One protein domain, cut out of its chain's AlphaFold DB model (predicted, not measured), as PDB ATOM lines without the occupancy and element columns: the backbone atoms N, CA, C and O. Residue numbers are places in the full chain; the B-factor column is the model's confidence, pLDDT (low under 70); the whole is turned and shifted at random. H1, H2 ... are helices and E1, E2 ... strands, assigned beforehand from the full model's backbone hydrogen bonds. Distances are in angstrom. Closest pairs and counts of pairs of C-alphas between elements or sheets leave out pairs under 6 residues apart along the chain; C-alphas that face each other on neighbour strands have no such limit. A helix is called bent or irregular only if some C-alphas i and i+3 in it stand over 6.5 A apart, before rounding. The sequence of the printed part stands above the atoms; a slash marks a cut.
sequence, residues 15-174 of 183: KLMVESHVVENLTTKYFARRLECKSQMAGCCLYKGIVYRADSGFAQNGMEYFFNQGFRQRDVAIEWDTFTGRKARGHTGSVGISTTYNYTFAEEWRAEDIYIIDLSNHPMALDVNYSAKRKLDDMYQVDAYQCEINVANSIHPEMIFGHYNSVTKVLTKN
ATOM      1  N   LYS A  15       6.059   1.119 -63.901       85.75
ATOM      2  CA  LYS A  15       6.953  -0.023 -63.718       85.75
ATOM      3  C   LYS A  15       8.392   0.400 -63.963       85.75
ATOM      4  O   LYS A  15       8.709   1.021 -64.972       85.75
ATOM      5  N   LEU A  16       9.266   0.040 -63.036       87.75
ATOM      6  CA  LEU A  16      10.699   0.269 -63.124       87.75
ATOM      7  C   LEU A  16      11.422  -1.047 -62.873       87.75
ATOM      8  O   LEU A  16      11.104  -1.753 -61.919       87.75
ATOM      9  N   MET A  17      12.415  -1.355 -63.702       90.69
ATOM     10  CA  MET A  17      13.380  -2.405 -63.386       90.69
ATOM     11  C   MET A  17      14.341  -1.854 -62.336       90.69
ATOM     12  O   MET A  17      15.007  -0.848 -62.585       90.69
ATOM     13  N   VAL A  18      14.367  -2.466 -61.155       88.81
ATOM     14  CA  VAL A  18      15.125  -1.972 -60.001       88.81
ATOM     15  C   VAL A  18      15.827  -3.139 -59.318       88.81
ATOM     16  O   VAL A  18      15.201  -4.119 -58.912       88.81
ATOM     17  N   GLU A  19      17.144  -3.024 -59.174       89.44
ATOM     18  CA  GLU A  19      17.950  -3.990 -58.430       89.44
ATOM     19  C   GLU A  19      17.549  -4.020 -56.947       89.44
ATOM     20  O   GLU A  19      17.251  -2.979 -56.357       89.44
ATOM     21  N   SER A  20      17.577  -5.198 -56.313       84.62
ATOM     22  CA  SER A  20      17.084  -5.361 -54.934       84.62
ATOM     23  C   SER A  20      17.840  -4.494 -53.930       84.62
ATOM     24  O   SER A  20      17.216  -3.926 -53.041       84.62
ATOM     25  N   HIS A  21      19.146  -4.283 -54.122       89.44
ATOM     26  CA  HIS A  21      19.941  -3.406 -53.257       89.44
ATOM     27  C   HIS A  21      19.453  -1.945 -53.272       89.44
ATOM     28  O   HIS A  21      19.647  -1.220 -52.299       89.44
ATOM     29  N   VAL A  22      18.822  -1.472 -54.357       88.00
ATOM     30  CA  VAL A  22      18.241  -0.119 -54.406       88.00
ATOM     31  C   VAL A  22      17.011  -0.046 -53.507       88.00
ATOM     32  O   VAL A  22      16.843   0.940 -52.792       88.00
ATOM     33  N   VAL A  23      16.180  -1.094 -53.524       89.31
ATOM     34  CA  VAL A  23      14.998  -1.213 -52.659       89.31
ATOM     35  C   VAL A  23      15.417  -1.376 -51.202       89.31
ATOM     36  O   VAL A  23      14.920  -0.643 -50.360       89.31
ATOM     37  N   GLU A  24      16.376  -2.257 -50.918       88.44
ATOM     38  CA  GLU A  24      16.932  -2.497 -49.582       88.44
ATOM     39  C   GLU A  24      17.432  -1.206 -48.924       88.44
ATOM     40  O   GLU A  24      17.131  -0.931 -47.760       88.44
ATOM     41  N   ASN A  25      18.136  -0.369 -49.693       88.00
ATOM     42  CA  ASN A  25      18.724   0.871 -49.200       88.00
ATOM     43  C   ASN A  25      17.717   2.012 -48.991       88.00
ATOM     44  O   ASN A  25      18.125   3.088 -48.542       88.00
ATOM     45  N   LEU A  26      16.420   1.830 -49.272       87.94
ATOM     46  CA  LEU A  26      15.426   2.890 -49.069       87.94
ATOM     47  C   LEU A  26      15.309   3.300 -47.597       87.94
ATOM     48  O   LEU A  26      15.201   4.491 -47.321       87.94
ATOM     49  N   THR A  27      15.414   2.370 -46.646       81.38
ATOM     50  CA  THR A  27      15.406   2.693 -45.203       81.38
ATOM     51  C   THR A  27      16.616   3.505 -44.754       81.38
ATOM     52  O   THR A  27      16.515   4.294 -43.816       81.38
ATOM     53  N   THR A  28      17.753   3.348 -45.431       81.31
ATOM     54  CA  THR A  28      18.960   4.148 -45.188       81.31
ATOM     55  C   THR A  28      18.874   5.506 -45.888       81.31
ATOM     56  O   THR A  28      19.249   6.526 -45.310       81.31
ATOM     57  N   LYS A  29      18.363   5.536 -47.127       80.31
ATOM     58  CA  LYS A  29      18.220   6.745 -47.960       80.31
ATOM     59  C   LYS A  29      17.190   7.719 -47.383       80.31
ATOM     60  O   LYS A  29      17.405   8.929 -47.407       80.31
ATOM     61  N   TYR A  30      16.086   7.195 -46.863       79.00
ATOM     62  CA  TYR A  30      15.004   7.964 -46.260       79.00
ATOM     63  C   TYR A  30      15.088   7.820 -44.742       79.00
ATOM     64  O   TYR A  30      14.671   6.812 -44.178       79.00
ATOM     65  N   PHE A  31      15.685   8.831 -44.099       72.06
ATOM     66  CA  PHE A  31      15.998   8.857 -42.667       72.06
ATOM     67  C   PHE A  31      14.856   8.325 -41.792       72.06
ATOM     68  O   PHE A  31      13.771   8.906 -41.742       72.06
ATOM     69  N   ALA A  32      15.139   7.264 -41.034       80.94
ATOM     70  CA  ALA A  32      14.227   6.754 -40.026       80.94
ATOM     71  C   ALA A  32      14.406   7.493 -38.691       80.94
ATOM     72  O   ALA A  32      15.503   7.552 -38.129       80.94
ATOM     73  N   ARG A  33      13.308   8.003 -38.130       87.38
ATOM     74  CA  ARG A  33      13.262   8.617 -36.801       87.38
ATOM     75  C   ARG A  33      12.519   7.722 -35.817       87.38
ATOM     76  O   ARG A  33      11.450   7.193 -36.105       87.38
ATOM     77  N   ARG A  34      13.071   7.628 -34.611       87.25
ATOM     78  CA  ARG A  34      12.460   6.973 -33.454       87.25
ATOM     79  C   ARG A  34      12.029   8.025 -32.440       87.25
ATOM     80  O   ARG A  34      12.818   8.907 -32.100       87.25
ATOM     81  N   LEU A  35      10.774   7.972 -32.007       89.00
ATOM     82  CA  LEU A  35      10.191   8.923 -31.059       89.00
ATOM     83  C   LEU A  35       9.663   8.171 -29.844       89.00
ATOM     84  O   LEU A  35       8.730   7.379 -29.963       89.00
ATOM     85  N   GLU A  36      10.214   8.440 -28.665       87.44
ATOM     86  CA  GLU A  36       9.685   7.834 -27.445       87.44
ATOM     87  C   GLU A  36       8.251   8.298 -27.180       87.44
ATOM     88  O   GLU A  36       7.936   9.493 -27.203       87.44
ATOM     89  N   CYS A  37       7.379   7.333 -26.908       83.12
ATOM     90  CA  CYS A  37       6.009   7.600 -26.516       83.12
ATOM     91  C   CYS A  37       5.979   8.204 -25.108       83.12
ATOM     92  O   CYS A  37       6.627   7.708 -24.184       83.12
ATOM     93  N   LYS A  38       5.176   9.255 -24.927       78.00
ATOM     94  CA  LYS A  38       4.848   9.815 -23.608       78.00
ATOM     95  C   LYS A  38       3.544   9.185 -23.096       78.00
ATOM     96  O   LYS A  38       2.746   8.696 -23.892       78.00
ATOM     97  N   SER A  39       3.282   9.268 -21.790       72.56
ATOM     98  CA  SER A  39       2.013   8.874 -21.136       72.56
ATOM     99  C   SER A  39       1.717   7.360 -21.095       72.56
ATOM    100  O   SER A  39       2.599   6.594 -20.731       72.56
ATOM    101  N   GLN A  40       0.495   6.906 -21.405       62.81
ATOM    102  CA  GLN A  40       0.044   5.510 -21.241       62.81
ATOM    103  C   GLN A  40       0.866   4.489 -22.049       62.81
ATOM    104  O   GLN A  40       0.888   3.308 -21.717       62.81
ATOM    105  N   MET A  41       1.597   4.952 -23.064       73.31
ATOM    106  CA  MET A  41       2.541   4.153 -23.848       73.31
ATOM    107  C   MET A  41       4.008   4.431 -23.484       73.31
ATOM    108  O   MET A  41       4.907   4.147 -24.272       73.31
ATOM    109  N   ALA A  42       4.282   4.999 -22.306       76.31
ATOM    110  CA  ALA A  42       5.642   5.236 -21.838       76.31
ATOM    111  C   ALA A  42       6.479   3.952 -21.932       76.31
ATOM    112  O   ALA A  42       6.039   2.855 -21.569       76.31
ATOM    113  N   GLY A  43       7.688   4.099 -22.469       76.94
ATOM    114  CA  GLY A  43       8.585   2.983 -22.757       76.94
ATOM    115  C   GLY A  43       8.391   2.322 -24.123       76.94
ATOM    116  O   GLY A  43       9.173   1.442 -24.459       76.94
ATOM    117  N   CYS A  44       7.409   2.749 -24.918       84.50
ATOM    118  CA  CYS A  44       7.297   2.393 -26.334       84.50
ATOM    119  C   CYS A  44       7.962   3.444 -27.232       84.50
ATOM    120  O   CYS A  44       8.250   4.566 -26.802       84.50
ATOM    121  N   CYS A  45       8.173   3.095 -28.499       89.06
ATOM    122  CA  CYS A  45       8.783   3.982 -29.483       89.06
ATOM    123  C   CYS A  45       8.006   3.982 -30.795       89.06
ATOM    124  O   CYS A  45       7.778   2.924 -31.377       89.06
ATOM    125  N   LEU A  46       7.624   5.174 -31.259       91.56
ATOM    126  CA  LEU A  46       7.080   5.363 -32.594       91.56
ATOM    127  C   LEU A  46       8.212   5.328 -33.616       91.56
ATOM    128  O   LEU A  46       9.212   6.036 -33.470       91.56
ATOM    129  N   TYR A  47       8.007   4.561 -34.673       93.31
ATOM    130  CA  TYR A  47       8.854   4.534 -35.849       93.31
ATOM    131  C   TYR A  47       8.290   5.468 -36.920       93.31
ATOM    132  O   TYR A  47       7.090   5.472 -37.191       93.31
ATOM    133  N   LYS A  48       9.165   6.270 -37.525       93.56
ATOM    134  CA  LYS A  48       8.863   7.169 -38.640       93.56
ATOM    135  C   LYS A  48       9.887   6.899 -39.728       93.56
ATOM    136  O   LYS A  48      11.068   7.122 -39.487       93.56
ATOM    137  N   GLY A  49       9.464   6.416 -40.884       94.06
ATOM    138  CA  GLY A  49      10.371   6.099 -41.981       94.06
ATOM    139  C   GLY A  49       9.808   5.014 -42.883       94.06
ATOM    140  O   GLY A  49       8.627   4.673 -42.793       94.06
ATOM    141  N   ILE A  50      10.671   4.473 -43.736       95.50
ATOM    142  CA  ILE A  50      10.290   3.445 -44.704       95.50
ATOM    143  C   ILE A  50      10.252   2.076 -44.034       95.50
ATOM    144  O   ILE A  50      11.093   1.749 -43.201       95.50
ATOM    145  N   VAL A  51       9.267   1.271 -44.401       95.69
ATOM    146  CA  VAL A  51       9.164  -0.132 -44.008       95.69
ATOM    147  C   VAL A  51       8.763  -0.977 -45.207       95.69
ATOM    148  O   VAL A  51       8.292  -0.479 -46.231       95.69
ATOM    149  N   TYR A  52       8.923  -2.277 -45.041       95.06
ATOM    150  CA  TYR A  52       8.578  -3.299 -46.001       95.06
ATOM    151  C   TYR A  52       7.501  -4.205 -45.419       95.06
ATOM    152  O   TYR A  52       7.458  -4.468 -44.212       95.06
ATOM    153  N   ARG A  53       6.621  -4.705 -46.279       93.56
ATOM    154  CA  ARG A  53       5.624  -5.709 -45.910       93.56
ATOM    155  C   ARG A  53       5.547  -6.772 -46.989       93.56
ATOM    156  O   ARG A  53       5.124  -6.486 -48.103       93.56
ATOM    157  N   ALA A  54       5.902  -7.998 -46.631       89.56
ATOM    158  CA  ALA A  54       5.547  -9.179 -47.403       89.56
ATOM    159  C   ALA A  54       4.100  -9.577 -47.071       89.56
ATOM    160  O   ALA A  54       3.778  -9.794 -45.900       89.56
ATOM    161  N   ASP A  55       3.212  -9.661 -48.068       82.25
ATOM    162  CA  ASP A  55       1.786  -9.950 -47.837       82.25
ATOM    163  C   ASP A  55       1.262 -11.074 -48.743       82.25
ATOM    164  O   ASP A  55       1.291 -10.986 -49.969       82.25
ATOM    165  N   SER A  56       0.739 -12.139 -48.129       66.00
ATOM    166  CA  SER A  56       0.162 -13.287 -48.839       66.00
ATOM    167  C   SER A  56      -1.192 -12.995 -49.491       66.00
ATOM    168  O   SER A  56      -1.592 -13.715 -50.406       66.00
ATOM    169  N   GLY A  57      -1.883 -11.936 -49.064       60.34
ATOM    170  CA  GLY A  57      -3.120 -11.452 -49.663       60.34
ATOM    171  C   GLY A  57      -2.940 -10.965 -51.101       60.34
ATOM    172  O   GLY A  57      -3.936 -10.874 -51.820       60.34
ATOM    173  N   PHE A  58      -1.701 -10.734 -51.567       58.91
ATOM    174  CA  PHE A  58      -1.422 -10.519 -52.991       58.91
ATOM    175  C   PHE A  58      -1.949 -11.676 -53.850       58.91
ATOM    176  O   PHE A  58      -2.623 -11.431 -54.844       58.91
ATOM    177  N   ALA A  59      -1.746 -12.931 -53.435       58.06
ATOM    178  CA  ALA A  59      -2.214 -14.093 -54.195       58.06
ATOM    179  C   ALA A  59      -3.751 -14.154 -54.327       58.06
ATOM    180  O   ALA A  59      -4.266 -14.841 -55.204       58.06
ATOM    181  N   GLN A  60      -4.483 -13.456 -53.452       65.94
ATOM    182  CA  GLN A  60      -5.947 -13.462 -53.410       65.94
ATOM    183  C   GLN A  60      -6.563 -12.219 -54.063       65.94
ATOM    184  O   GLN A  60      -7.584 -12.333 -54.733       65.94
ATOM    185  N   ASN A  61      -5.945 -11.048 -53.885       75.12
ATOM    186  CA  ASN A  61      -6.532  -9.758 -54.265       75.12
ATOM    187  C   ASN A  61      -5.669  -8.949 -55.253       75.12
ATOM    188  O   ASN A  61      -6.140  -7.962 -55.818       75.12
ATOM    189  N   GLY A  62      -4.413  -9.353 -55.466       80.50
ATOM    190  CA  GLY A  62      -3.433  -8.640 -56.281       80.50
ATOM    191  C   GLY A  62      -2.965  -7.309 -55.679       80.50
ATOM    192  O   GLY A  62      -3.510  -6.802 -54.700       80.50
ATOM    193  N   MET A  63      -1.944  -6.715 -56.299       87.00
ATOM    194  CA  MET A  63      -1.393  -5.404 -55.920       87.00
ATOM    195  C   MET A  63      -2.435  -4.277 -56.003       87.00
ATOM    196  O   MET A  63      -2.466  -3.405 -55.135       87.00
ATOM    197  N   GLU A  64      -3.303  -4.296 -57.020       85.88
ATOM    198  CA  GLU A  64      -4.299  -3.238 -57.249       85.88
ATOM    199  C   GLU A  64      -5.261  -3.067 -56.070       85.88
ATOM    200  O   GLU A  64      -5.673  -1.948 -55.768       85.88
ATOM    201  N   TYR A  65      -5.602  -4.151 -55.369       88.31
ATOM    202  CA  TYR A  65      -6.438  -4.067 -54.178       88.31
ATOM    203  C   TYR A  65      -5.789  -3.189 -53.105       88.31
ATOM    204  O   TYR A  65      -6.419  -2.257 -52.608       88.31
ATOM    205  N   PHE A  66      -4.515  -3.431 -52.794       90.25
ATOM    206  CA  PHE A  66      -3.800  -2.680 -51.764       90.25
ATOM    207  C   PHE A  66      -3.502  -1.242 -52.199       90.25
ATOM    208  O   PHE A  66      -3.574  -0.338 -51.371       90.25
ATOM    209  N   PHE A  67      -3.269  -0.998 -53.491       93.25
ATOM    210  CA  PHE A  67      -3.141   0.365 -54.026       93.25
ATOM    211  C   PHE A  67      -4.442   1.169 -53.953       93.25
ATOM    212  O   PHE A  67      -4.386   2.391 -53.952       93.25
ATOM    213  N   ASN A  68      -5.604   0.517 -53.875       91.06
ATOM    214  CA  ASN A  68      -6.893   1.204 -53.769       91.06
ATOM    215  C   ASN A  68      -7.440   1.254 -52.335       91.06
ATOM    216  O   ASN A  68      -8.154   2.187 -51.983       91.06
ATOM    217  N   GLN A  69      -7.165   0.236 -51.517       91.25
ATOM    218  CA  GLN A  69      -7.788   0.061 -50.199       91.25
ATOM    219  C   GLN A  69      -6.818   0.234 -49.029       91.25
ATOM    220  O   GLN A  69      -7.262   0.402 -47.890       91.25
ATOM    221  N   GLY A  70      -5.515   0.188 -49.300       92.81
ATOM    222  CA  GLY A  70      -4.488   0.150 -48.276       92.81
ATOM    223  C   GLY A  70      -4.467  -1.178 -47.516       92.81
ATOM    224  O   GLY A  70      -5.035  -2.185 -47.946       92.81
ATOM    225  N   PHE A  71      -3.829  -1.168 -46.349       91.88
ATOM    226  CA  PHE A  71      -3.885  -2.266 -45.388       91.88
ATOM    227  C   PHE A  71      -4.774  -1.866 -44.222       91.88
ATOM    228  O   PHE A  71      -4.650  -0.766 -43.685       91.88
ATOM    229  N   ARG A  72      -5.646  -2.777 -43.801       88.25
ATOM    230  CA  ARG A  72      -6.499  -2.585 -42.630       88.25
ATOM    231  C   ARG A  72      -6.141  -3.608 -41.572       88.25
ATOM    232  O   ARG A  72      -5.930  -4.783 -41.881       88.25
ATOM    233  N   GLN A  73      -6.080  -3.149 -40.330       84.56
ATOM    234  CA  GLN A  73      -6.043  -4.035 -39.184       84.56
ATOM    235  C   GLN A  73      -7.315  -4.894 -39.199       84.56
ATOM    236  O   GLN A  73      -8.385  -4.424 -39.580       84.56
ATOM    237  N   ARG A  74      -7.203  -6.165 -38.810       76.19
ATOM    238  CA  ARG A  74      -8.385  -7.014 -38.619       76.19
ATOM    239  C   ARG A  74      -9.207  -6.436 -37.462       76.19
ATOM    240  O   ARG A  74      -8.598  -6.020 -36.479       76.19
ATOM    241  N   ASP A  75     -10.537  -6.411 -37.585       62.38
ATOM    242  CA  ASP A  75     -11.495  -5.815 -36.627       62.38
ATOM    243  C   ASP A  75     -11.491  -6.520 -35.254       62.38
ATOM    244  O   ASP A  75     -12.446  -7.170 -34.835       62.38
ATOM    245  N   VAL A  76     -10.375  -6.413 -34.543       66.44
ATOM    246  CA  VAL A  76     -10.127  -6.974 -33.220       66.44
ATOM    247  C   VAL A  76      -9.662  -5.823 -32.340       66.44
ATOM    248  O   VAL A  76      -8.836  -5.006 -32.756       66.44
ATOM    249  N   ALA A  77     -10.207  -5.740 -31.126       73.94
ATOM    250  CA  ALA A  77      -9.774  -4.758 -30.141       73.94
ATOM    251  C   ALA A  77      -8.246  -4.826 -29.961       73.94
ATOM    252  O   ALA A  77      -7.684  -5.914 -29.824       73.94
ATOM    253  N   ILE A  78      -7.576  -3.668 -29.974       72.00
ATOM    254  CA  ILE A  78      -6.116  -3.610 -29.829       72.00
ATOM    255  C   ILE A  78      -5.749  -4.042 -28.408       72.00
ATOM    256  O   ILE A  78      -5.927  -3.291 -27.447       72.00
ATOM    257  N   GLU A  79      -5.178  -5.235 -28.271       79.19
ATOM    258  CA  GLU A  79      -4.468  -5.610 -27.053       79.19
ATOM    259  C   GLU A  79      -3.103  -4.923 -27.035       79.19
ATOM    260  O   GLU A  79      -2.131  -5.409 -27.614       79.19
ATOM    261  N   TRP A  80      -3.024  -3.772 -26.368       77.38
ATOM    262  CA  TRP A  80      -1.844  -2.901 -26.386       77.38
ATOM    263  C   TRP A  80      -0.542  -3.582 -25.944       77.38
ATOM    264  O   TRP A  80       0.520  -3.290 -26.493       77.38
ATOM    265  N   ASP A  81      -0.594  -4.525 -25.002       77.31
ATOM    266  CA  ASP A  81       0.590  -5.294 -24.601       77.31
ATOM    267  C   ASP A  81       1.092  -6.211 -25.728       77.31
ATOM    268  O   ASP A  81       2.296  -6.354 -25.922       77.31
ATOM    269  N   THR A  82       0.191  -6.815 -26.502       77.06
ATOM    270  CA  THR A  82       0.549  -7.637 -27.665       77.06
ATOM    271  C   THR A  82       1.011  -6.743 -28.816       77.06
ATOM    272  O   THR A  82       2.038  -7.016 -29.430       77.06
ATOM    273  N   PHE A  83       0.327  -5.617 -29.045       79.19
ATOM    274  CA  PHE A  83       0.640  -4.653 -30.107       79.19
ATOM    275  C   PHE A  83       2.045  -4.060 -29.963       79.19
ATOM    276  O   PHE A  83       2.765  -3.891 -30.943       79.19
ATOM    277  N   THR A  84       2.450  -3.792 -28.721       75.06
ATOM    278  CA  THR A  84       3.767  -3.243 -28.366       75.06
ATOM    279  C   THR A  84       4.870  -4.302 -28.262       75.06
ATOM    280  O   THR A  84       6.000  -3.956 -27.922       75.06
ATOM    281  N   GLY A  85       4.562  -5.584 -28.494       70.56
ATOM    282  CA  GLY A  85       5.507  -6.692 -28.326       70.56
ATOM    283  C   GLY A  85       5.691  -7.175 -26.886       70.56
ATOM    284  O   GLY A  85       6.344  -8.183 -26.653       70.56
ATOM    285  N   ARG A  86       5.098  -6.514 -25.887       70.75
ATOM    286  CA  ARG A  86       5.299  -6.845 -24.464       70.75
ATOM    287  C   ARG A  86       4.750  -8.219 -24.060       70.75
ATOM    288  O   ARG A  86       5.238  -8.786 -23.089       70.75
ATOM    289  N   LYS A  87       3.738  -8.735 -24.764       66.88
ATOM    290  CA  LYS A  87       3.149 -10.080 -24.558       66.88
ATOM    291  C   LYS A  87       3.053 -10.913 -25.840       66.88
ATOM    292  O   LYS A  87       2.362 -11.930 -25.870       66.88
ATOM    293  N   ALA A  88       3.712 -10.479 -26.909       59.44
ATOM    294  CA  ALA A  88       3.649 -11.174 -28.184       59.44
ATOM    295  C   ALA A  88       4.304 -12.555 -28.070       59.44
ATOM    296  O   ALA A  88       5.436 -12.642 -27.610       59.44
ATOM    297  N   ARG A  89       3.603 -13.617 -28.489       58.34
ATOM    298  CA  ARG A  89       4.169 -14.964 -28.677       58.34
ATOM    299  C   ARG A  89       4.650 -15.114 -30.125       58.34
ATOM    300  O   ARG A  89       3.989 -15.760 -30.933       58.34
ATOM    301  N   GLY A  90       5.729 -14.425 -30.480       56.25
ATOM    302  CA  GLY A  90       6.371 -14.475 -31.800       56.25
ATOM    303  C   GLY A  90       5.807 -13.512 -32.852       56.25
ATOM    304  O   GLY A  90       6.583 -12.913 -33.586       56.25
ATOM    305  N   HIS A  91       4.484 -13.298 -32.923       60.62
ATOM    306  CA  HIS A  91       3.882 -12.461 -33.977       60.62
ATOM    307  C   HIS A  91       2.843 -11.460 -33.448       60.62
ATOM    308  O   HIS A  91       1.901 -11.851 -32.755       60.62
ATOM    309  N   THR A  92       2.977 -10.176 -33.813       61.28
ATOM    310  CA  THR A  92       2.031  -9.110 -33.414       61.28
ATOM    311  C   THR A  92       0.994  -8.754 -34.485       61.28
ATOM    312  O   THR A  92       0.075  -7.973 -34.224       61.28
ATOM    313  N   GLY A  93       1.059  -9.383 -35.667       59.16
ATOM    314  CA  GLY A  93       0.143  -9.127 -36.786       59.16
ATOM    315  C   GLY A  93      -1.318  -9.549 -36.564       59.16
ATOM    316  O   GLY A  93      -2.161  -9.331 -37.431       59.16
ATOM    317  N   SER A  94      -1.648 -10.148 -35.414       68.19
ATOM    318  CA  SER A  94      -3.033 -10.400 -34.991       68.19
ATOM    319  C   SER A  94      -3.726  -9.162 -34.413       68.19
ATOM    320  O   SER A  94      -4.954  -9.106 -34.415       68.19
ATOM    321  N   VAL A  95      -2.958  -8.176 -33.938       78.44
ATOM    322  CA  VAL A  95      -3.457  -6.976 -33.235       78.44
ATOM    323  C   VAL A  95      -3.034  -5.664 -33.904       78.44
ATOM    324  O   VAL A  95      -3.324  -4.589 -33.390       78.44
ATOM    325  N   GLY A  96      -2.360  -5.746 -35.050       87.25
ATOM    326  CA  GLY A  96      -1.924  -4.617 -35.863       87.25
ATOM    327  C   GLY A  96      -1.497  -5.069 -37.260       87.25
ATOM    328  O   GLY A  96      -1.580  -6.249 -37.608       87.25
ATOM    329  N   ILE A  97      -1.068  -4.124 -38.087       90.75
ATOM    330  CA  ILE A  97      -0.528  -4.387 -39.419       90.75
ATOM    331  C   ILE A  97       0.992  -4.516 -39.284       90.75
ATOM    332  O   ILE A  97       1.710  -3.523 -39.178       90.75
ATOM    333  N   SER A  98       1.463  -5.762 -39.278       90.38
ATOM    334  CA  SER A  98       2.886  -6.103 -39.165       90.38
ATOM    335  C   SER A  98       3.694  -5.638 -40.388       90.38
ATOM    336  O   SER A  98       3.364  -5.947 -41.534       90.38
ATOM    337  N   THR A  99       4.755  -4.879 -40.161       93.62
ATOM    338  CA  THR A  99       5.715  -4.453 -41.189       93.62
ATOM    339  C   THR A  99       7.129  -4.620 -40.640       93.62
ATOM    340  O   THR A  99       7.299  -4.894 -39.456       93.62
ATOM    341  N   THR A 100       8.161  -4.468 -41.461       93.69
ATOM    342  CA  THR A 100       9.557  -4.574 -41.018       93.69
ATOM    343  C   THR A 100      10.409  -3.470 -41.624       93.69
ATOM    344  O   THR A 100      10.228  -3.112 -42.782       93.69
ATOM    345  N   TYR A 101      11.370  -2.929 -40.877       93.50
ATOM    346  CA  TYR A 101      12.390  -2.048 -41.469       93.50
ATOM    347  C   TYR A 101      13.565  -2.829 -42.092       93.50
ATOM    348  O   TYR A 101      14.512  -2.217 -42.586       93.50
ATOM    349  N   ASN A 102      13.527  -4.166 -42.068       92.19
ATOM    350  CA  ASN A 102      14.535  -5.044 -42.654       92.19
ATOM    351  C   ASN A 102      14.011  -5.655 -43.966       92.19
ATOM    352  O   ASN A 102      13.153  -6.537 -43.952       92.19
ATOM    353  N   TYR A 103      14.541  -5.190 -45.101       91.44
ATOM    354  CA  TYR A 103      14.162  -5.696 -46.422       91.44
ATOM    355  C   TYR A 103      14.472  -7.188 -46.577       91.44
ATOM    356  O   TYR A 103      13.608  -7.938 -47.022       91.44
ATOM    357  N   THR A 104      15.667  -7.624 -46.169       90.88
ATOM    358  CA  THR A 104      16.104  -9.023 -46.282       90.88
ATOM    359  C   THR A 104      15.140  -9.954 -45.562       90.88
ATOM    360  O   THR A 104      14.748 -10.974 -46.113       90.88
ATOM    361  N   PHE A 105      14.661  -9.560 -44.378       90.50
ATOM    362  CA  PHE A 105      13.650 -10.339 -43.662       90.50
ATOM    363  C   PHE A 105      12.321 -10.428 -44.433       90.50
ATOM    364  O   PHE A 105      11.720 -11.500 -44.504       90.50
ATOM    365  N   ALA A 106      11.854  -9.326 -45.035       90.56
ATOM    366  CA  ALA A 106      10.641  -9.350 -45.857       90.56
ATOM    367  C   ALA A 106      10.797 -10.272 -47.081       90.56
ATOM    368  O   ALA A 106       9.883 -11.037 -47.390       90.56
ATOM    369  N   GLU A 107      11.956 -10.224 -47.741       89.62
ATOM    370  CA  GLU A 107      12.285 -11.061 -48.898       89.62
ATOM    371  C   GLU A 107      12.400 -12.548 -48.524       89.62
ATOM    372  O   GLU A 107      11.842 -13.394 -49.216       89.62
ATOM    373  N   GLU A 108      13.041 -12.886 -47.404       87.94
ATOM    374  CA  GLU A 108      13.119 -14.267 -46.908       87.94
ATOM    375  C   GLU A 108      11.742 -14.825 -46.533       87.94
ATOM    376  O   GLU A 108      11.448 -15.994 -46.792       87.94
ATOM    377  N   TRP A 109      10.878 -13.991 -45.941       80.75
ATOM    378  CA  TRP A 109       9.534 -14.403 -45.545       80.75
ATOM    379  C   TRP A 109       8.654 -14.720 -46.755       80.75
ATOM    380  O   TRP A 109       7.985 -15.758 -46.788       80.75
ATOM    381  N   ARG A 110       8.650 -13.829 -47.755       75.69
ATOM    382  CA  ARG A 110       8.103 -14.096 -49.089       75.69
ATOM    383  C   ARG A 110       8.841 -13.283 -50.139       75.69
ATOM    384  O   ARG A 110       8.601 -12.089 -50.290       75.69
ATOM    385  N   ALA A 111       9.630 -13.984 -50.943       67.06
ATOM    386  CA  ALA A 111      10.459 -13.357 -51.961       67.06
ATOM    387  C   ALA A 111       9.634 -12.619 -53.025       67.06
ATOM    388  O   ALA A 111      10.095 -11.645 -53.606       67.06
ATOM    389  N   GLU A 112       8.410 -13.047 -53.311       79.88
ATOM    390  CA  GLU A 112       7.744 -12.607 -54.539       79.88
ATOM    391  C   GLU A 112       7.087 -11.229 -54.447       79.88
ATOM    392  O   GLU A 112       7.119 -10.511 -55.438       79.88
ATOM    393  N   ASP A 113       6.532 -10.829 -53.300       87.44
ATOM    394  CA  ASP A 113       5.638  -9.666 -53.233       87.44
ATOM    395  C   ASP A 113       5.882  -8.810 -51.991       87.44
ATOM    396  O   ASP A 113       5.369  -9.087 -50.901       87.44
ATOM    397  N   ILE A 114       6.651  -7.737 -52.179       92.69
ATOM    398  CA  ILE A 114       7.088  -6.843 -51.108       92.69
ATOM    399  C   ILE A 114       6.508  -5.450 -51.347       92.69
ATOM    400  O   ILE A 114       6.819  -4.783 -52.332       92.69
ATOM    401  N   TYR A 115       5.681  -4.971 -50.425       94.56
ATOM    402  CA  TYR A 115       5.196  -3.592 -50.426       94.56
ATOM    403  C   TYR A 115       6.194  -2.680 -49.727       94.56
ATOM    404  O   TYR A 115       6.678  -3.001 -48.643       94.56
ATOM    405  N   ILE A 116       6.459  -1.527 -50.337       95.75
ATOM    406  CA  ILE A 116       7.297  -0.464 -49.782       95.75
ATOM    407  C   ILE A 116       6.360   0.617 -49.250       95.75
ATOM    408  O   ILE A 116       5.537   1.153 -49.998       95.75
ATOM    409  N   ILE A 117       6.463   0.922 -47.962       96.44
ATOM    410  CA  ILE A 117       5.506   1.763 -47.241       96.44
ATOM    411  C   ILE A 117       6.255   2.890 -46.532       96.44
ATOM    412  O   ILE A 117       7.263   2.661 -45.871       96.44
ATOM    413  N   ASP A 118       5.737   4.107 -46.641       95.81
ATOM    414  CA  ASP A 118       6.240   5.304 -45.977       95.81
ATOM    415  C   ASP A 118       5.401   5.621 -44.732       95.81
ATOM    416  O   ASP A 118       4.306   6.180 -44.806       95.81
ATOM    417  N   LEU A 119       5.926   5.272 -43.556       95.25
ATOM    418  CA  LEU A 119       5.279   5.534 -42.270       95.25
ATOM    419  C   LEU A 119       5.696   6.875 -41.652       95.25
ATOM    420  O   LEU A 119       5.370   7.140 -40.491       95.25
ATOM    421  N   SER A 120       6.397   7.745 -42.387       91.81
ATOM    422  CA  SER A 120       6.922   9.014 -41.854       91.81
ATOM    423  C   SER A 120       5.834   9.904 -41.246       91.81
ATOM    424  O   SER A 120       6.073  10.578 -40.244       91.81
ATOM    425  N   ASN A 121       4.615   9.839 -41.785       89.06
ATOM    426  CA  ASN A 121       3.461  10.587 -41.284       89.06
ATOM    427  C   ASN A 121       2.434   9.716 -40.542       89.06
ATOM    428  O   ASN A 121       1.457  10.248 -40.016       89.06
ATOM    429  N   HIS A 122       2.646   8.399 -40.428       92.94
ATOM    430  CA  HIS A 122       1.669   7.520 -39.787       92.94
ATOM    431  C   HIS A 122       1.599   7.794 -38.273       92.94
ATOM    432  O   HIS A 122       2.633   7.741 -37.600       92.94
ATOM    433  N   PRO A 123       0.423   8.077 -37.683       89.56
ATOM    434  CA  PRO A 123       0.326   8.534 -36.294       89.56
ATOM    435  C   PRO A 123       0.724   7.465 -35.267       89.56
ATOM    436  O   PRO A 123       1.217   7.813 -34.197       89.56
ATOM    437  N   MET A 124       0.549   6.181 -35.599       89.75
ATOM    438  CA  MET A 124       0.710   5.064 -34.666       89.75
ATOM    439  C   MET A 124       1.401   3.855 -35.317       89.75
ATOM    440  O   MET A 124       0.757   2.876 -35.682       89.75
ATOM    441  N   ALA A 125       2.713   3.958 -35.517       92.75
ATOM    442  CA  ALA A 125       3.576   2.865 -35.967       92.75
ATOM    443  C   ALA A 125       4.650   2.628 -34.906       92.75
ATOM    444  O   ALA A 125       5.395   3.555 -34.603       92.75
ATOM    445  N   LEU A 126       4.710   1.440 -34.309       90.81
ATOM    446  CA  LEU A 126       5.573   1.155 -33.163       90.81
ATOM    447  C   LEU A 126       6.717   0.218 -33.503       90.81
ATOM    448  O   LEU A 126       6.499  -0.842 -34.072       90.81
ATOM    449  N   ASP A 127       7.914   0.572 -33.046       90.56
ATOM    450  CA  ASP A 127       9.063  -0.327 -33.030       90.56
ATOM    451  C   ASP A 127       8.883  -1.355 -31.906       90.56
ATOM    452  O   ASP A 127       8.982  -1.025 -30.714       90.56
ATOM    453  N   VAL A 128       8.564  -2.591 -32.297       87.75
ATOM    454  CA  VAL A 128       8.236  -3.693 -31.382       87.75
ATOM    455  C   VAL A 128       9.455  -4.051 -30.535       87.75
ATOM    456  O   VAL A 128       9.355  -4.169 -29.315       87.75
ATOM    457  N   ASN A 129      10.635  -4.112 -31.152       85.19
ATOM    458  CA  ASN A 129      11.886  -4.439 -30.473       85.19
ATOM    459  C   ASN A 129      12.253  -3.403 -29.418       85.19
ATOM    460  O   ASN A 129      12.620  -3.748 -28.294       85.19
ATOM    461  N   TYR A 130      12.165  -2.122 -29.770       85.06
ATOM    462  CA  TYR A 130      12.431  -1.050 -28.821       85.06
ATOM    463  C   TYR A 130      11.429  -1.082 -27.665       85.06
ATOM    464  O   TYR A 130      11.809  -0.944 -26.502       85.06
ATOM    465  N   SER A 131      10.154  -1.290 -27.988       78.69
ATOM    466  CA  SER A 131       9.059  -1.291 -27.017       78.69
ATOM    467  C   SER A 131       9.104  -2.492 -26.063       78.69
ATOM    468  O   SER A 131       8.689  -2.364 -24.907       78.69
ATOM    469  N   ALA A 132       9.646  -3.628 -26.515       74.31
ATOM    470  CA  ALA A 132       9.828  -4.840 -25.718       74.31
ATOM    471  C   ALA A 132      11.071  -4.786 -24.808       74.31
ATOM    472  O   ALA A 132      11.011  -5.230 -23.666       74.31
ATOM    473  N   LYS A 133      12.176  -4.167 -25.259       67.62
ATOM    474  CA  LYS A 133      13.457  -4.087 -24.516       67.62
ATOM    475  C   LYS A 133      13.383  -3.421 -23.135       67.62
ATOM    476  O   LYS A 133      14.312  -3.568 -22.347       67.62
ATOM    477  N   ARG A 134      12.333  -2.648 -22.833       57.88
ATOM    478  CA  ARG A 134      12.217  -1.880 -21.576       57.88
ATOM    479  C   ARG A 134      11.620  -2.643 -20.391       57.88
ATOM    480  O   ARG A 134      11.438  -2.041 -19.334       57.88
ATOM    481  N   LYS A 135      11.345  -3.940 -20.513       54.78
ATOM    482  CA  LYS A 135      11.002  -4.777 -19.359       54.78
ATOM    483  C   LYS A 135      11.920  -6.008 -19.306       54.78
ATOM    484  O   LYS A 135      12.287  -6.551 -20.338       54.78
ATOM    485  N   LEU A 136      12.311  -6.388 -18.091       46.25
ATOM    486  CA  LEU A 136      13.385  -7.344 -17.773       46.25
ATOM    487  C   LEU A 136      12.893  -8.757 -17.402       46.25
ATOM    488  O   LEU A 136      13.712  -9.605 -17.082       46.25
ATOM    489  N   ASP A 137      11.587  -9.014 -17.428       49.84
ATOM    490  CA  ASP A 137      11.026 -10.307 -17.011       49.84
ATOM    491  C   ASP A 137      11.056 -11.357 -18.137       49.84
ATOM    492  O   ASP A 137      10.709 -11.058 -19.274       49.84
ATOM    493  N   ASP A 138      11.374 -12.612 -17.815       46.38
ATOM    494  CA  ASP A 138      11.568 -13.763 -18.728       46.38
ATOM    495  C   ASP A 138      10.346 -14.183 -19.595       46.38
ATOM    496  O   ASP A 138      10.309 -15.273 -20.165       46.38
ATOM    497  N   MET A 139       9.317 -13.339 -19.717       50.00
ATOM    498  CA  MET A 139       8.104 -13.580 -20.509       50.00
ATOM    499  C   MET A 139       8.126 -12.952 -21.918       50.00
ATOM    500  O   MET A 139       7.134 -13.077 -22.642       50.00
ATOM    501  N   TYR A 140       9.209 -12.282 -22.332       56.31
ATOM    502  CA  TYR A 140       9.312 -11.696 -23.678       56.31
ATOM    503  C   TYR A 140       9.556 -12.765 -24.743       56.31
ATOM    504  O   TYR A 140      10.577 -13.445 -24.737       56.31
ATOM    505  N   GLN A 141       8.630 -12.872 -25.697       60.62
ATOM    506  CA  GLN A 141       8.718 -13.766 -26.855       60.62
ATOM    507  C   GLN A 141       8.623 -12.969 -28.169       60.62
ATOM    508  O   GLN A 141       7.906 -13.355 -29.087       60.62
ATOM    509  N   VAL A 142       9.301 -11.818 -28.255       67.56
ATOM    510  CA  VAL A 142       9.427 -11.077 -29.522       67.56
ATOM    511  C   VAL A 142      10.587 -11.645 -30.319       67.56
ATOM    512  O   VAL A 142      11.716 -11.714 -29.831       67.56
ATOM    513  N   ASP A 143      10.324 -11.970 -31.577       76.00
ATOM    514  CA  ASP A 143      11.343 -12.381 -32.528       76.00
ATOM    515  C   ASP A 143      12.130 -11.160 -33.020       76.00
ATOM    516  O   ASP A 143      11.851 -10.575 -34.068       76.00
ATOM    517  N   ALA A 144      13.132 -10.744 -32.243       79.50
ATOM    518  CA  ALA A 144      13.815  -9.472 -32.469       79.50
ATOM    519  C   ALA A 144      14.486  -9.341 -33.849       79.50
ATOM    520  O   ALA A 144      14.644  -8.232 -34.365       79.50
ATOM    521  N   TYR A 145      14.852 -10.461 -34.474       81.94
ATOM    522  CA  TYR A 145      15.438 -10.481 -35.814       81.94
ATOM    523  C   TYR A 145      14.459 -10.008 -36.906       81.94
ATOM    524  O   TYR A 145      14.911  -9.460 -37.911       81.94
ATOM    525  N   GLN A 146      13.140 -10.116 -36.682       85.50
ATOM    526  CA  GLN A 146      12.112  -9.672 -37.634       85.50
ATOM    527  C   GLN A 146      12.120  -8.157 -37.852       85.50
ATOM    528  O   GLN A 146      11.589  -7.680 -38.854       85.50
ATOM    529  N   CYS A 147      12.722  -7.384 -36.935       89.94
ATOM    530  CA  CYS A 147      12.784  -5.922 -37.033       89.94
ATOM    531  C   CYS A 147      11.387  -5.288 -37.200       89.94
ATOM    532  O   CYS A 147      11.196  -4.364 -37.993       89.94
ATOM    533  N   GLU A 148      10.402  -5.840 -36.483       91.19
ATOM    534  CA  GLU A 148       8.989  -5.542 -36.690       91.19
ATOM    535  C   GLU A 148       8.632  -4.103 -36.283       91.19
ATOM    536  O   GLU A 148       8.948  -3.637 -35.181       91.19
ATOM    537  N   ILE A 149       7.916  -3.423 -37.180       93.06
ATOM    538  CA  ILE A 149       7.149  -2.212 -36.914       93.06
ATOM    539  C   ILE A 149       5.668  -2.573 -36.996       93.06
ATOM    540  O   ILE A 149       5.170  -2.931 -38.065       93.06
ATOM    541  N   ASN A 150       4.949  -2.463 -35.881       91.38
ATOM    542  CA  ASN A 150       3.524  -2.766 -35.845       91.38
ATOM    543  C   ASN A 150       2.693  -1.490 -36.010       91.38
ATOM    544  O   ASN A 150       2.912  -0.499 -35.305       91.38
ATOM    545  N   VAL A 151       1.751  -1.496 -36.950       92.81
ATOM    546  CA  VAL A 151       0.984  -0.306 -37.341       92.81
ATOM    547  C   VAL A 151      -0.482  -0.456 -36.940       92.81
ATOM    548  O   VAL A 151      -1.114  -1.458 -37.260       92.81
ATOM    549  N   ALA A 152      -1.036   0.526 -36.224       89.75
ATOM    550  CA  ALA A 152      -2.427   0.477 -35.767       89.75
ATOM    551  C   ALA A 152      -3.402   1.005 -36.828       89.75
ATOM    552  O   ALA A 152      -3.070   1.922 -37.579       89.75
ATOM    553  N   ASN A 153      -4.642   0.512 -36.790       87.88
ATOM    554  CA  ASN A 153      -5.777   0.950 -37.610       87.88
ATOM    555  C   ASN A 153      -5.620   0.647 -39.109       87.88
ATOM    556  O   ASN A 153      -6.163  -0.345 -39.601       87.88
ATOM    557  N   SER A 154      -4.914   1.501 -39.849       91.50
ATOM    558  CA  SER A 154      -4.847   1.424 -41.306       91.50
ATOM    559  C   SER A 154      -3.597   2.076 -41.877       91.50
ATOM    560  O   SER A 154      -3.235   3.187 -41.506       91.50
ATOM    561  N   ILE A 155      -3.003   1.417 -42.868       95.12
ATOM    562  CA  ILE A 155      -2.026   2.020 -43.774       95.12
ATOM    563  C   ILE A 155      -2.800   2.421 -45.020       95.12
ATOM    564  O   ILE A 155      -3.253   1.556 -45.767       95.12
ATOM    565  N   HIS A 156      -2.988   3.720 -45.218       95.44
ATOM    566  CA  HIS A 156      -3.745   4.230 -46.355       95.44
ATOM    567  C   HIS A 156      -2.956   4.086 -47.671       95.44
ATOM    568  O   HIS A 156      -1.721   4.074 -47.631       95.44
ATOM    569  N   PRO A 157      -3.636   3.978 -48.830       95.56
ATOM    570  CA  PRO A 157      -2.991   3.917 -50.143       95.56
ATOM    571  C   PRO A 157      -1.885   4.946 -50.368       95.56
ATOM    572  O   PRO A 157      -0.832   4.614 -50.904       95.56
ATOM    573  N   GLU A 158      -2.090   6.173 -49.901       96.50
ATOM    574  CA  GLU A 158      -1.199   7.315 -50.106       96.50
ATOM    575  C   GLU A 158       0.155   7.144 -49.399       96.50
ATOM    576  O   GLU A 158       1.133   7.813 -49.738       96.50
ATOM    577  N   MET A 159       0.235   6.206 -48.450       96.06
ATOM    578  CA  MET A 159       1.457   5.827 -47.736       96.06
ATOM    579  C   MET A 159       2.202   4.667 -48.406       96.06
ATOM    580  O   MET A 159       3.333   4.367 -48.032       96.06
ATOM    581  N   ILE A 160       1.601   3.982 -49.381       96.12
ATOM    582  CA  ILE A 160       2.224   2.853 -50.078       96.12
ATOM    583  C   ILE A 160       2.948   3.407 -51.296       96.12
ATOM    584  O   ILE A 160       2.301   3.830 -52.247       96.12
ATOM    585  N   PHE A 161       4.279   3.380 -51.288       95.94
ATOM    586  CA  PHE A 161       5.084   3.851 -52.415       95.94
ATOM    587  C   PHE A 161       4.927   2.957 -53.645       95.94
ATOM    588  O   PHE A 161       4.808   3.427 -54.779       95.94
ATOM    589  N   GLY A 162       4.917   1.648 -53.424       94.38
ATOM    590  CA  GLY A 162       4.793   0.691 -54.503       94.38
ATOM    591  C   GLY A 162       4.923  -0.746 -54.042       94.38
ATOM    592  O   GLY A 162       5.063  -1.043 -52.855       94.38
ATOM    593  N   HIS A 163       4.877  -1.629 -55.024       93.69
ATOM    594  CA  HIS A 163       5.062  -3.063 -54.883       93.69
ATOM    595  C   HIS A 163       6.295  -3.475 -55.677       93.69
ATOM    596  O   HIS A 163       6.442  -3.114 -56.845       93.69
ATOM    597  N   TYR A 164       7.187  -4.201 -55.023       92.56
ATOM    598  CA  TYR A 164       8.382  -4.763 -55.612       92.56
ATOM    599  C   TYR A 164       8.247  -6.273 -55.695       92.56
ATOM    600  O   TYR A 164       8.001  -6.940 -54.688       92.56
ATOM    601  N   ASN A 165       8.466  -6.806 -56.893       90.38
ATOM    602  CA  ASN A 165       8.596  -8.233 -57.096       90.38
ATOM    603  C   ASN A 165      10.076  -8.606 -57.199       90.38
ATOM    604  O   ASN A 165      10.732  -8.276 -58.190       90.38
ATOM    605  N   SER A 166      10.615  -9.289 -56.182       86.94
ATOM    606  CA  SER A 166      12.061  -9.550 -56.117       86.94
ATOM    607  C   SER A 166      12.544 -10.579 -57.144       86.94
ATOM    608  O   SER A 166      13.728 -10.585 -57.474       86.94
ATOM    609  N   VAL A 167      11.649 -11.414 -57.684       86.81
ATOM    610  CA  VAL A 167      11.984 -12.416 -58.708       86.81
ATOM    611  C   VAL A 167      12.159 -11.748 -60.069       86.81
ATOM    612  O   VAL A 167      13.163 -11.950 -60.746       86.81
ATOM    613  N   THR A 168      11.196 -10.913 -60.463       89.00
ATOM    614  CA  THR A 168      11.215 -10.188 -61.744       89.00
ATOM    615  C   THR A 168      12.005  -8.884 -61.686       89.00
ATOM    616  O   THR A 168      12.270  -8.293 -62.730       89.00
ATOM    617  N   LYS A 169      12.378  -8.430 -60.482       90.56
ATOM    618  CA  LYS A 169      13.040  -7.143 -60.219       90.56
ATOM    619  C   LYS A 169      12.222  -5.940 -60.709       90.56
ATOM    620  O   LYS A 169      12.773  -4.878 -61.002       90.56
ATOM    621  N   VAL A 170      10.899  -6.094 -60.788       90.88
ATOM    622  CA  VAL A 170       9.973  -5.035 -61.202       90.88
ATOM    623  C   VAL A 170       9.416  -4.337 -59.970       90.88
ATOM    624  O   VAL A 170       8.769  -4.954 -59.126       90.88
ATOM    625  N   LEU A 171       9.619  -3.026 -59.908       93.12
ATOM    626  CA  LEU A 171       8.965  -2.126 -58.972       93.12
ATOM    627  C   LEU A 171       7.812  -1.417 -59.673       93.12
ATOM    628  O   LEU A 171       8.030  -0.622 -60.586       93.12
ATOM    629  N   THR A 172       6.591  -1.678 -59.226       93.50
ATOM    630  CA  THR A 172       5.400  -0.953 -59.662       93.50
ATOM    631  C   THR A 172       5.070   0.141 -58.651       93.50
ATOM    632  O   THR A 172       4.718  -0.141 -57.507       93.50
ATOM    633  N   LYS A 173       5.184   1.401 -59.068       94.50
ATOM    634  CA  LYS A 173       4.815   2.576 -58.273       94.50
ATOM    635  C   LYS A 173       3.301   2.663 -58.107       94.50
ATOM    636  O   LYS A 173       2.555   2.487 -59.072       94.50
ATOM    637  N   ASN A 174       2.867   2.995 -56.898       95.06
ATOM    638  CA  ASN A 174       1.474   3.299 -56.614       95.06
ATOM    639  C   ASN A 174       1.139   4.726 -57.092       95.06
ATOM    640  O   ASN A 174       1.762   5.677 -56.618       95.06
TER     641      ASN A 174
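What this domain is: This is residues 15 to 174 of the 183 residues of an uncharacterized protein of Vibrio sp. B183 (UniProt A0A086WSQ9). What does the model look like? A strongly twisted sheet of five strands makes one end, with H3 over one face and H5 over the other. Beyond its edge strand E4 comes a small sheet, E5, E8 and E7, near the middle of the domain, with the hairpin of E2 and E3 beside E7 and the short helices H4 and H6 toward the other end. What are the parts and the size? The printed part has 160 residues, with six named helices and ten named strands in the order E1 H1 H2 E2 E3 E4 H3 H4 E5 H5 E6 E7 H6 E8 E9 E10; the class is mixed, and under half of the residues are in named elements. The sheets, ordered E1 E10 E9 E6 E4, E5 E8 E7, and E2 E3, are antiparallel, and the whole is compact, with a radius of gyration of the C-alphas of 15.2 A and spans of 46 by 31 by 26 A.

Where its parts are: Where does the printed part begin? E1, residues 15 to 17, begins at C-alpha 15 at (6.953, -0.023, -63.718), and H1, residues 20 to 24, and H2, residues 26 to 29, follow. E2, residues 33 to 36, E3, residues 45 to 48, and E4, residues 50 to 54 and 13.8 A long, come next. What comes between E4 and E7? H3, residues 58 to 69, is 12.7 A long and irregular, with C-alphas 60 and 63 9.6 A apart; H4 is residues 80 to 83. E5, residues 97 to 100, H5, residues 103 to 109, and E6, residues 114 to 118 and 13.2 A long, follow. How does it end? E7, residues 125 to 127, H6, residues 128 to 132, and E8, residues 148 to 151, precede E9, residues 160 to 165, 14.6 A long. E10, residues 170 to 173, ends at C-alpha 173 at (4.815, 2.576, -58.273).

How they stand to each other: How is the largest sheet joined? N 16 and O 171 of E1 and E10 are 2.8 A apart, N 172 and O 163 of the hairpin E9 and E10 2.8 A, N 116 and O 162 of E6 and E9 2.9 A, and N 51 and O 117 of E4 and E6 2.8 A. Which helices are on it? In three layers, helices on both faces of a sheet, H3 is on one face at a height over the sheet of 10.7 A, and H5 is on the opposite face at 7.4 A, over E4 and along it at 12 degrees on the local plane. H1 and H2 only graze this sheet; H1 and H5 only just touch, with 3 pairs of C-alphas within 8 A, the closest being Glu 24 and Tyr 103 at 5.3 A. What lies beyond E4? The closest C-alphas of E4 and E5, Arg 53 and Thr 99, are 4.9 A apart; N 97 and O 151 of E5 and E8 are 2.8 A apart, as are N 126 and O 150 of E7 and E8. The closest C-alphas of E3 and E7, Leu 46 and Leu 126, are 4.5 A apart, N 35 and O 46 of the hairpin E2 and E3 are 2.9 A apart, and E3 runs on into E4 at 94 degrees; H4 and H6 only graze the sheet of E5, E8 and E7. How do the helix backbones stand? Every O i to N i+4 pair is within hydrogen-bond range in H1, H5 and H6, but 4 of 8 in H3; H2 and H4 are too short for such a pair.

The domain as a whole: How large is it? The C-alphas of Lys 15 and Asp 137, the two farthest apart, are 48.0 A apart; the printed part has no cut. Which links are long? Those from H4 to E5, 13 residues, and from H6 to E8, 15 residues. Where is confidence low? The mean pLDDT of the printed part is 82.7, and 27 residues are under 70, among them residues 56 to 60, 87 to 94 and 133 to 142.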